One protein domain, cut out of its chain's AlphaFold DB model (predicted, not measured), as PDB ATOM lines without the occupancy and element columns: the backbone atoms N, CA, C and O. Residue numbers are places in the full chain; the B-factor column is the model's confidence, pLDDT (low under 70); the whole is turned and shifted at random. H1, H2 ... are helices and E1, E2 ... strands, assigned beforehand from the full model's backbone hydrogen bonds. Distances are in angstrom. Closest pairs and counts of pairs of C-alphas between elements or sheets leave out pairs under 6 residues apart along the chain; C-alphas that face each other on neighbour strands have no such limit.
ATOM      1  N   TYR A 325     208.584 193.172 172.516       85.69
ATOM      2  CA  TYR A 325     208.262 194.466 171.918       85.69
ATOM      3  C   TYR A 325     208.175 194.341 170.399       85.69
ATOM      4  O   TYR A 325     209.108 193.849 169.769       85.69
ATOM      5  N   HIS A 326     207.086 194.834 169.806       86.25
ATOM      6  CA  HIS A 326     206.912 194.811 168.353       86.25
ATOM      7  C   HIS A 326     207.852 195.792 167.628       86.25
ATOM      8  O   HIS A 326     208.391 195.487 166.571       86.25
ATOM      9  N   CYS A 327     208.038 196.999 168.174       81.06
ATOM     10  CA  CYS A 327     208.834 198.054 167.545       81.06
ATOM     11  C   CYS A 327     209.534 198.951 168.574       81.06
ATOM     12  O   CYS A 327     209.206 198.925 169.758       81.06
ATOM     13  N   GLU A 328     210.452 199.806 168.115       79.19
ATOM     14  CA  GLU A 328     211.181 200.760 168.970       79.19
ATOM     15  C   GLU A 328     210.255 201.722 169.730       79.19
ATOM     16  O   GLU A 328     210.475 202.001 170.904       79.19
ATOM     17  N   SER A 329     209.140 202.152 169.125       79.69
ATOM     18  CA  SER A 329     208.129 202.945 169.842       79.69
ATOM     19  C   SER A 329     207.514 202.182 171.020       79.69
ATOM     20  O   SER A 329     207.137 202.810 172.003       79.69
ATOM     21  N   ALA A 330     207.404 200.853 170.930       79.75
ATOM     22  CA  ALA A 330     206.926 200.023 172.030       79.75
ATOM     23  C   ALA A 330     207.988 199.833 173.117       79.75
ATOM     24  O   ALA A 330     207.618 199.710 174.276       79.75
ATOM     25  N   LYS A 331     209.279 199.813 172.757       79.06
ATOM     26  CA  LYS A 331     210.378 199.785 173.735       79.06
ATOM     27  C   LYS A 331     210.467 201.092 174.520       79.06
ATOM     28  O   LYS A 331     210.707 201.055 175.718       79.06
ATOM     29  N   ALA A 332     210.249 202.226 173.852       78.12
ATOM     30  CA  ALA A 332     210.283 203.542 174.485       78.12
ATOM     31  C   ALA A 332     209.085 203.785 175.420       78.12
ATOM     32  O   ALA A 332     209.265 204.279 176.526       78.12
ATOM     33  N   ASP A 333     207.866 203.459 174.975       80.25
ATOM     34  CA  ASP A 333     206.650 203.636 175.774       80.25
ATOM     35  C   ASP A 333     205.535 202.668 175.311       80.25
ATOM     36  O   ASP A 333     204.749 202.989 174.408       80.25
ATOM     37  N   PRO A 334     205.455 201.450 175.878       85.69
ATOM     38  CA  PRO A 334     204.429 200.474 175.534       85.69
ATOM     39  C   PRO A 334     203.067 200.908 176.089       85.69
ATOM     40  O   PRO A 334     202.891 201.142 177.282       85.69
ATOM     41  N   GLN A 335     202.062 200.984 175.222       86.31
ATOM     42  CA  GLN A 335     200.720 201.494 175.550       86.31
ATOM     43  C   GLN A 335     199.624 200.444 175.335       86.31
ATOM     44  O   GLN A 335     198.502 200.581 175.829       86.31
ATOM     45  N   LEU A 336     199.929 199.384 174.589       87.44
ATOM     46  CA  LEU A 336     198.980 198.342 174.227       87.44
ATOM     47  C   LEU A 336     199.659 196.974 174.272       87.44
ATOM     48  O   LEU A 336     200.685 196.766 173.631       87.44
ATOM     49  N   LEU A 337     199.042 196.032 174.972       89.06
ATOM     50  CA  LEU A 337     199.384 194.616 174.929       89.06
ATOM     51  C   LEU A 337     198.400 193.885 174.018       89.06
ATOM     52  O   LEU A 337     197.192 193.940 174.253       89.06
ATOM     53  N   CYS A 338     198.901 193.157 173.023       87.31
ATOM     54  CA  CYS A 338     198.102 192.216 172.247       87.31
ATOM     55  C   CYS A 338     198.256 190.809 172.828       87.31
ATOM     56  O   CYS A 338     199.330 190.216 172.735       87.31
ATOM     57  N   ARG A 339     197.188 190.259 173.416       86.12
ATOM     58  CA  ARG A 339     197.199 188.917 174.021       86.12
ATOM     59  C   ARG A 339     197.210 187.816 172.969       86.12
ATOM     60  O   ARG A 339     197.849 186.795 173.175       86.12
ATOM     61  N   SER A 340     196.554 188.047 171.832       84.50
ATOM     62  CA  SER A 340     196.527 187.087 170.723       84.50
ATOM     63  C   SER A 340     197.898 186.936 170.055       84.50
ATOM     64  O   SER A 340     198.279 185.830 169.690       84.50
ATOM     65  N   CYS A 341     198.658 188.029 169.923       83.31
ATOM     66  CA  CYS A 341     199.984 188.024 169.293       83.31
ATOM     67  C   CYS A 341     201.147 187.921 170.293       83.31
ATOM     68  O   CYS A 341     202.283 187.727 169.873       83.31
ATOM     69  N   ASN A 342     200.881 188.063 171.594       84.94
ATOM     70  CA  ASN A 342     201.879 188.106 172.665       84.94
ATOM     71  C   ASN A 342     202.968 189.185 172.462       84.94
ATOM     72  O   ASN A 342     204.152 188.933 172.690       84.94
ATOM     73  N   VAL A 343     202.560 190.389 172.032       87.31
ATOM     74  CA  VAL A 343     203.461 191.527 171.750       87.31
ATOM     75  C   VAL A 343     202.971 192.847 172.355       87.31
ATOM     76  O   VAL A 343     201.766 193.074 172.510       87.31
ATOM     77  N   LEU A 344     203.918 193.736 172.663       87.56
ATOM     78  CA  LEU A 344     203.692 195.112 173.116       87.56
ATOM     79  C   LEU A 344     203.803 196.095 171.949       87.56
ATOM     80  O   LEU A 344     204.753 196.041 171.164       87.56
ATOM     81  N   HIS A 345     202.873 197.046 171.887       87.00
ATOM     82  CA  HIS A 345     202.853 198.140 170.921       87.00
ATOM     83  C   HIS A 345     202.910 199.502 171.626       87.00
ATOM     84  O   HIS A 345     202.252 199.720 172.647       87.00
ATOM     85  N   GLY A 346     203.664 200.440 171.050       85.25
ATOM     86  CA  GLY A 346     203.656 201.849 171.454       85.25
ATOM     87  C   GLY A 346     202.517 202.633 170.798       85.25
ATOM     88  O   GLY A 346     201.904 202.164 169.835       85.25
ATOM     89  N   ALA A 347     202.245 203.849 171.281       83.31
ATOM     90  CA  ALA A 347     201.145 204.687 170.775       83.31
ATOM     91  C   ALA A 347     201.227 204.985 169.263       83.31
ATOM     92  O   ALA A 347     200.199 205.093 168.592       83.31
ATOM     93  N   ALA A 348     202.442 205.097 168.718       83.56
ATOM     94  CA  ALA A 348     202.678 205.391 167.304       83.56
ATOM     95  C   ALA A 348     202.680 204.139 166.401       83.56
ATOM     96  O   ALA A 348     202.819 204.259 165.184       83.56
ATOM     97  N   CYS A 349     202.523 202.932 166.958       85.00
ATOM     98  CA  CYS A 349     202.582 201.692 166.188       85.00
ATOM     99  C   CYS A 349     201.315 201.491 165.337       85.00
ATOM    100  O   CYS A 349     200.216 201.316 165.865       85.00
ATOM    101  N   VAL A 350     201.474 201.471 164.009       85.06
ATOM    102  CA  VAL A 350     200.369 201.258 163.054       85.06
ATOM    103  C   VAL A 350     199.753 199.867 163.220       85.06
ATOM    104  O   VAL A 350     198.534 199.747 163.316       85.06
ATOM    105  N   GLU A 351     200.579 198.829 163.358       82.12
ATOM    106  CA  GLU A 351     200.116 197.454 163.602       82.12
ATOM    107  C   GLU A 351     199.407 197.291 164.950       82.12
ATOM    108  O   GLU A 351     198.489 196.484 165.075       82.12
ATOM    109  N   GLY A 352     199.746 198.124 165.939       83.12
ATOM    110  CA  GLY A 352     199.021 198.176 167.207       83.12
ATOM    111  C   GLY A 352     197.569 198.635 167.034       83.12
ATOM    112  O   GLY A 352     196.674 198.122 167.704       83.12
ATOM    113  N   LYS A 353     197.301 199.553 166.094       85.62
ATOM    114  CA  LYS A 353     195.930 199.995 165.776       85.62
ATOM    115  C   LYS A 353     195.113 198.882 165.122       85.62
ATOM    116  O   LYS A 353     193.936 198.753 165.440       85.62
ATOM    117  N   LEU A 354     195.743 198.077 164.266       85.62
ATOM    118  CA  LEU A 354     195.135 196.889 163.655       85.62
ATOM    119  C   LEU A 354     194.864 195.808 164.709       85.62
ATOM    120  O   LEU A 354     193.742 195.326 164.814       85.62
ATOM    121  N   CYS A 355     195.836 195.503 165.574       85.62
ATOM    122  CA  CYS A 355     195.639 194.540 166.660       85.62
ATOM    123  C   CYS A 355     194.498 194.949 167.598       85.62
ATOM    124  O   CYS A 355     193.754 194.092 168.059       85.62
ATOM    125  N   ARG A 356     194.306 196.249 167.858       86.88
ATOM    126  CA  ARG A 356     193.197 196.734 168.694       86.88
ATOM    127  C   ARG A 356     191.816 196.415 168.109       86.88
ATOM    128  O   ARG A 356     190.874 196.279 168.884       86.88
ATOM    129  N   THR A 357     191.674 196.329 166.786       84.56
ATOM    130  CA  THR A 357     190.381 196.055 166.138       84.56
ATOM    131  C   THR A 357     190.149 194.574 165.865       84.56
ATOM    132  O   THR A 357     188.996 194.156 165.819       84.56
ATOM    133  N   THR A 358     191.211 193.783 165.685       86.44
ATOM    134  CA  THR A 358     191.101 192.374 165.272       86.44
ATOM    135  C   THR A 358     191.439 191.366 166.364       86.44
ATOM    136  O   THR A 358     191.051 190.206 166.240       86.44
ATOM    137  N   HIS A 359     192.154 191.764 167.418       89.94
ATOM    138  CA  HIS A 359     192.680 190.862 168.444       89.94
ATOM    139  C   HIS A 359     192.245 191.252 169.857       89.94
ATOM    140  O   HIS A 359     191.818 192.376 170.130       89.94
ATOM    141  N   GLU A 360     192.406 190.312 170.789       87.50
ATOM    142  CA  GLU A 360     192.214 190.598 172.206       87.50
ATOM    143  C   GLU A 360     193.377 191.465 172.701       87.50
ATOM    144  O   GLU A 360     194.525 191.016 172.797       87.50
ATOM    145  N   THR A 361     193.085 192.729 173.006       88.56
ATOM    146  CA  THR A 361     194.086 193.697 173.460       88.56
ATOM    147  C   THR A 361     193.756 194.258 174.837       88.56
ATOM    148  O   THR A 361     192.608 194.290 175.273       88.56
ATOM    149  N   SER A 362     194.786 194.701 175.551       86.69
ATOM    150  CA  SER A 362     194.671 195.382 176.839       86.69
ATOM    151  C   SER A 362     195.445 196.693 176.783       86.69
ATOM    152  O   SER A 362     196.603 196.720 176.365       86.69
ATOM    153  N   ALA A 363     194.796 197.790 177.174       85.94
ATOM    154  CA  ALA A 363     195.466 199.076 177.318       85.94
ATOM    155  C   ALA A 363     196.348 199.058 178.569       85.94
ATOM    156  O   ALA A 363     195.916 198.607 179.631       85.94
ATOM    157  N   LEU A 364     197.567 199.563 178.429       83.69
ATOM    158  CA  LEU A 364     198.509 199.717 179.526       83.69
ATOM    159  C   LEU A 364     198.391 201.141 180.109       83.69
ATOM    160  O   LEU A 364     197.838 202.038 179.473       83.69
ATOM    161  N   GLY A 365     198.879 201.382 181.324       75.44
ATOM    162  CA  GLY A 365     198.809 202.685 182.011       75.44
ATOM    163  C   GLY A 365     198.122 202.648 183.374       75.44
ATOM    164  O   GLY A 365     197.989 203.687 184.026       75.44
ATOM    165  N   ARG A 366     197.637 201.479 183.807       80.81
ATOM    166  CA  ARG A 366     196.980 201.299 185.104       80.81
ATOM    167  C   ARG A 366     197.512 200.066 185.806       80.81
ATOM    168  O   ARG A 366     197.581 198.988 185.220       80.81
ATOM    169  N   CYS A 367     197.808 200.238 187.085       79.75
ATOM    170  CA  CYS A 367     198.156 199.146 187.967       79.75
ATOM    171  C   CYS A 367     196.925 198.290 188.279       79.75
ATOM    172  O   CYS A 367     195.793 198.779 188.282       79.75
ATOM    173  N   SER A 368     197.153 197.034 188.657       73.38
ATOM    174  CA  SER A 368     196.125 196.131 189.196       73.38
ATOM    175  C   SER A 368     195.351 196.695 190.400       73.38
ATOM    176  O   SER A 368     194.223 196.279 190.644       73.38
ATOM    177  N   CYS A 369     195.905 197.675 191.126       69.06
ATOM    178  CA  CYS A 369     195.229 198.391 192.212       69.06
ATOM    179  C   CYS A 369     194.317 199.545 191.740       69.06
ATOM    180  O   CYS A 369     193.772 200.274 192.564       69.06
ATOM    181  N   GLY A 370     194.177 199.763 190.426       71.06
ATOM    182  CA  GLY A 370     193.338 200.806 189.821       71.06
ATOM    183  C   GLY A 370     193.999 202.185 189.689       71.06
ATOM    184  O   GLY A 370     193.481 203.044 188.964       71.06
ATOM    185  N   ARG A 371     195.157 202.399 190.331       72.44
ATOM    186  CA  ARG A 371     195.935 203.645 190.235       72.44
ATOM    187  C   ARG A 371     196.627 203.769 188.868       72.44
ATOM    188  O   ARG A 371     197.041 202.748 188.311       72.44
ATOM    189  N   PRO A 372     196.772 204.988 188.320       72.12
ATOM    190  CA  PRO A 372     197.600 205.207 187.139       72.12
ATOM    191  C   PRO A 372     199.059 204.842 187.449       72.12
ATOM    192  O   PRO A 372     199.565 205.157 188.528       72.12
ATOM    193  N   SER A 373     199.723 204.152 186.526       68.50
ATOM    194  CA  SER A 373     201.137 203.795 186.672       68.50
ATOM    195  C   SER A 373     202.005 204.997 186.296       68.50
ATOM    196  O   SER A 373     201.822 205.589 185.231       68.50
ATOM    197  N   SER A 374     202.965 205.364 187.147       62.44
ATOM    198  CA  SER A 374     204.030 206.294 186.768       62.44
ATOM    199  C   SER A 374     204.884 205.614 185.697       62.44
ATOM    200  O   SER A 374     205.592 204.663 186.001       62.44
ATOM    201  N   ARG A 375     204.819 206.073 184.443       63.72
ATOM    202  CA  ARG A 375     205.583 205.508 183.309       63.72
ATOM    203  C   ARG A 375     207.091 205.824 183.362       63.72
ATOM    204  O   ARG A 375     207.788 205.647 182.373       63.72
ATOM    205  N   ASN A 376     207.583 206.325 184.496       56.91
ATOM    206  CA  ASN A 376     208.979 206.676 184.717       56.91
ATOM    207  C   ASN A 376     209.362 206.447 186.202       56.91
ATOM    208  O   ASN A 376     208.967 207.268 187.039       56.91
ATOM    209  N   PRO A 377     210.058 205.348 186.553       54.00
ATOM    210  CA  PRO A 377     210.386 204.205 185.693       54.00
ATOM    211  C   PRO A 377     209.154 203.336 185.401       54.00
ATOM    212  O   PRO A 377     208.269 203.173 186.244       54.00
ATOM    213  N   LEU A 378     209.076 202.784 184.189       68.06
ATOM    214  CA  LEU A 378     207.996 201.884 183.790       68.06
ATOM    215  C   LEU A 378     208.247 200.475 184.334       68.06
ATOM    216  O   LEU A 378     209.118 199.757 183.847       68.06
ATOM    217  N   VAL A 379     207.411 200.039 185.272       76.12
ATOM    218  CA  VAL A 379     207.455 198.670 185.797       76.12
ATOM    219  C   VAL A 379     206.381 197.828 185.118       76.12
ATOM    220  O   VAL A 379     205.207 197.873 185.493       76.12
ATOM    221  N   LEU A 380     206.785 197.041 184.122       79.88
ATOM    222  CA  LEU A 380     205.915 196.153 183.351       79.88
ATOM    223  C   LEU A 380     206.357 194.697 183.521       79.88
ATOM    224  O   LEU A 380     207.513 194.349 183.301       79.88
ATOM    225  N   CYS A 381     205.428 193.806 183.866       81.19
ATOM    226  CA  CYS A 381     205.726 192.378 183.853       81.19
ATOM    227  C   CYS A 381     205.668 191.823 182.425       81.19
ATOM    228  O   CYS A 381     204.587 191.716 181.841       81.19
ATOM    229  N   HIS A 382     206.800 191.341 181.918       81.25
ATOM    230  CA  HIS A 382     206.903 190.701 180.605       81.25
ATOM    231  C   HIS A 382     206.186 189.353 180.482       81.25
ATOM    232  O   HIS A 382     206.158 188.791 179.401       81.25
ATOM    233  N   TYR A 383     205.568 188.819 181.532       81.69
ATOM    234  CA  TYR A 383     204.897 187.511 181.471       81.69
ATOM    235  C   TYR A 383     203.375 187.587 181.556       81.69
ATOM    236  O   TYR A 383     202.681 186.669 181.122       81.69
ATOM    237  N   CYS A 384     202.836 188.652 182.147       82.44
ATOM    238  CA  CYS A 384     201.390 188.861 182.237       82.44
ATOM    239  C   CYS A 384     200.939 190.219 181.694       82.44
ATOM    240  O   CYS A 384     199.738 190.445 181.580       82.44
ATOM    241  N   GLY A 385     201.877 191.118 181.387       76.50
ATOM    242  CA  GLY A 385     201.600 192.452 180.867       76.50
ATOM    243  C   GLY A 385     200.932 193.395 181.867       76.50
ATOM    244  O   GLY A 385     200.322 194.377 181.454       76.50
ATOM    245  N   ASN A 386     201.027 193.105 183.169       82.00
ATOM    246  CA  ASN A 386     200.581 194.033 184.206       82.00
ATOM    247  C   ASN A 386     201.633 195.123 184.386       82.00
ATOM    248  O   ASN A 386     202.804 194.814 184.620       82.00
ATOM    249  N   GLU A 387     201.197 196.375 184.328       80.81
ATOM    250  CA  GLU A 387     201.984 197.488 184.836       80.81
ATOM    251  C   GLU A 387     201.779 197.640 186.342       80.81
ATOM    252  O   GLU A 387     200.714 197.315 186.878       80.81
ATOM    253  N   TYR A 388     202.795 198.160 187.017       75.00
ATOM    254  CA  TYR A 388     202.774 198.416 188.445       75.00
ATOM    255  C   TYR A 388     202.967 199.906 188.702       75.00
ATOM    256  O   TYR A 388     203.869 200.536 188.154       75.00
ATOM    257  N   CYS A 389     202.121 200.480 189.558       73.25
ATOM    258  CA  CYS A 389     202.417 201.793 190.114       73.25
ATOM    259  C   CYS A 389     203.619 201.674 191.056       73.25
ATOM    260  O   CYS A 389     203.869 200.598 191.609       73.25
ATOM    261  N   SER A 390     204.320 202.786 191.279       68.56
ATOM    262  CA  SER A 390     205.454 202.862 192.206       68.56
ATOM    263  C   SER A 390     205.144 202.168 193.536       68.56
ATOM    264  O   SER A 390     205.898 201.302 193.960       68.56
ATOM    265  N   ARG A 391     203.981 202.437 194.141       65.75
ATOM    266  CA  ARG A 391     203.545 201.816 195.403       65.75
ATOM    267  C   ARG A 391     203.455 200.286 195.339       65.75
ATOM    268  O   ARG A 391     203.905 199.623 196.267       65.75
ATOM    269  N   CYS A 392     202.888 199.713 194.278       69.25
ATOM    270  CA  CYS A 392     202.764 198.257 194.146       69.25
ATOM    271  C   CYS A 392     204.078 197.587 193.729       69.25
ATOM    272  O   CYS A 392     204.327 196.460 194.142       69.25
ATOM    273  N   TRP A 393     204.921 198.267 192.947       72.00
ATOM    274  CA  TRP A 393     206.256 197.764 192.628       72.00
ATOM    275  C   TRP A 393     207.170 197.784 193.849       72.00
ATOM    276  O   TRP A 393     207.786 196.768 194.151       72.00
ATOM    277  N   TYR A 394     207.197 198.888 194.604       66.06
ATOM    278  CA  TYR A 394     207.960 198.957 195.849       66.06
ATOM    279  C   TYR A 394     207.566 197.829 196.791       66.06
ATOM    280  O   TYR A 394     208.454 197.271 197.420       66.06
ATOM    281  N   GLN A 395     206.280 197.449 196.817       65.25
ATOM    282  CA  GLN A 395     205.764 196.345 197.625       65.25
ATOM    283  C   GLN A 395     206.339 194.963 197.292       65.25
ATOM    284  O   GLN A 395     206.379 194.080 198.147       65.25
ATOM    285  N   ASN A 396     206.748 194.743 196.049       64.75
ATOM    286  CA  ASN A 396     207.353 193.490 195.630       64.75
ATOM    287  C   ASN A 396     208.222 193.741 194.389       64.75
ATOM    288  O   ASN A 396     207.788 193.471 193.270       64.75
TER     289      ASN A 396
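Overview. This is residues 325 to 396 of the 412 residues of the protein "Spermatogenesis associated 2 like" of Fundulus heteroclitus (UniProt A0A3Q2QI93). Two small lobes stand end to end: one is a three-stranded sheet, E2, E1 and E3, with H2 packed across one face and short H1 beside edge strand E2; the other is mostly loop, residues 364 to 389, with short H3 at its far end. In this looser lobe the chain folds back on itself, and residues 379 to 380 pair with residues 387 to 388, antiparallel. The printed part has 72 residues, with three named helices and three named strands in the order H1, E1, E2, H2, E3, H3; the sheet runs E2, E1, E3 and is antiparallel. The class is mixed, helices and strands, with under half of the residues in named elements. The whole is compact by its radius of gyration of the C-alphas, 11.9 A, yet elongated in outline, with spans of 35 by 21 by 18 A.

Along the chain. H1, residues 328 to 332, begins at C-alpha 328 (211.181, 200.760, 168.970) and is 6.2 A long. E1, residues 334 to 338, spans 10.9 A, and E2, residues 343 to 346, spans 10.3 A. H2, residues 350 to 358, is the longest helix at 13.0 A, ending at C-alpha 358 (191.101, 192.374, 165.272). E3, residues 361 to 363, spans 6.8 A. H3, residues 390 to 395, spans 8.5 A and ends at C-alpha 395 (205.764, 196.345, 197.625).

Arrangement. E1 is the inner strand. E1 and E2 form a hairpin, antiparallel at 146 degrees, with N 345 and O 336 at 2.8 A, within hydrogen-bond range. E1 and E3 are antiparallel at 157 degrees, with N 362 and O 337 at 2.8 A, within hydrogen-bond range. E2, H2 and E3 make a split strand-helix-strand unit, two strands running the same way with a helix between them in the chain and E1 between them in the sheet; its crossover is right-handed. H2 is on the sheet at a height of 9.0 A, slantwise to the strands at 40 degrees to E1 on the local plane. It lies only just over E2, E1 and E3, with 3 C-alphas falling on each. The closest C-alphas of H2 and E2 are those of Gly 352 and His 345, 5.3 A apart. H1 is on the sheet but at the sheet's level, 2.4 A; its closest C-alpha to E2 is that of Ala 330, 3.8 A from that of Gly 346. H3 is not on the sheet and is apart from H1 and H2. Every O i to N i+4 pair is within hydrogen-bond range in H1 and H3, and 4 of 5 are in H2.

Size, cuts and confidence. The two C-alphas farthest apart, those of Thr 358 and Gln 395, are 35.7 A apart. The printed part has no cut. The link from E3 to H3 is long, 26 residues, and the other links are tight. The mean pLDDT of the printed part is 79.2; it is under 70 at residue 369, residues 373 to 378, 390 to 392 and 394 to 396.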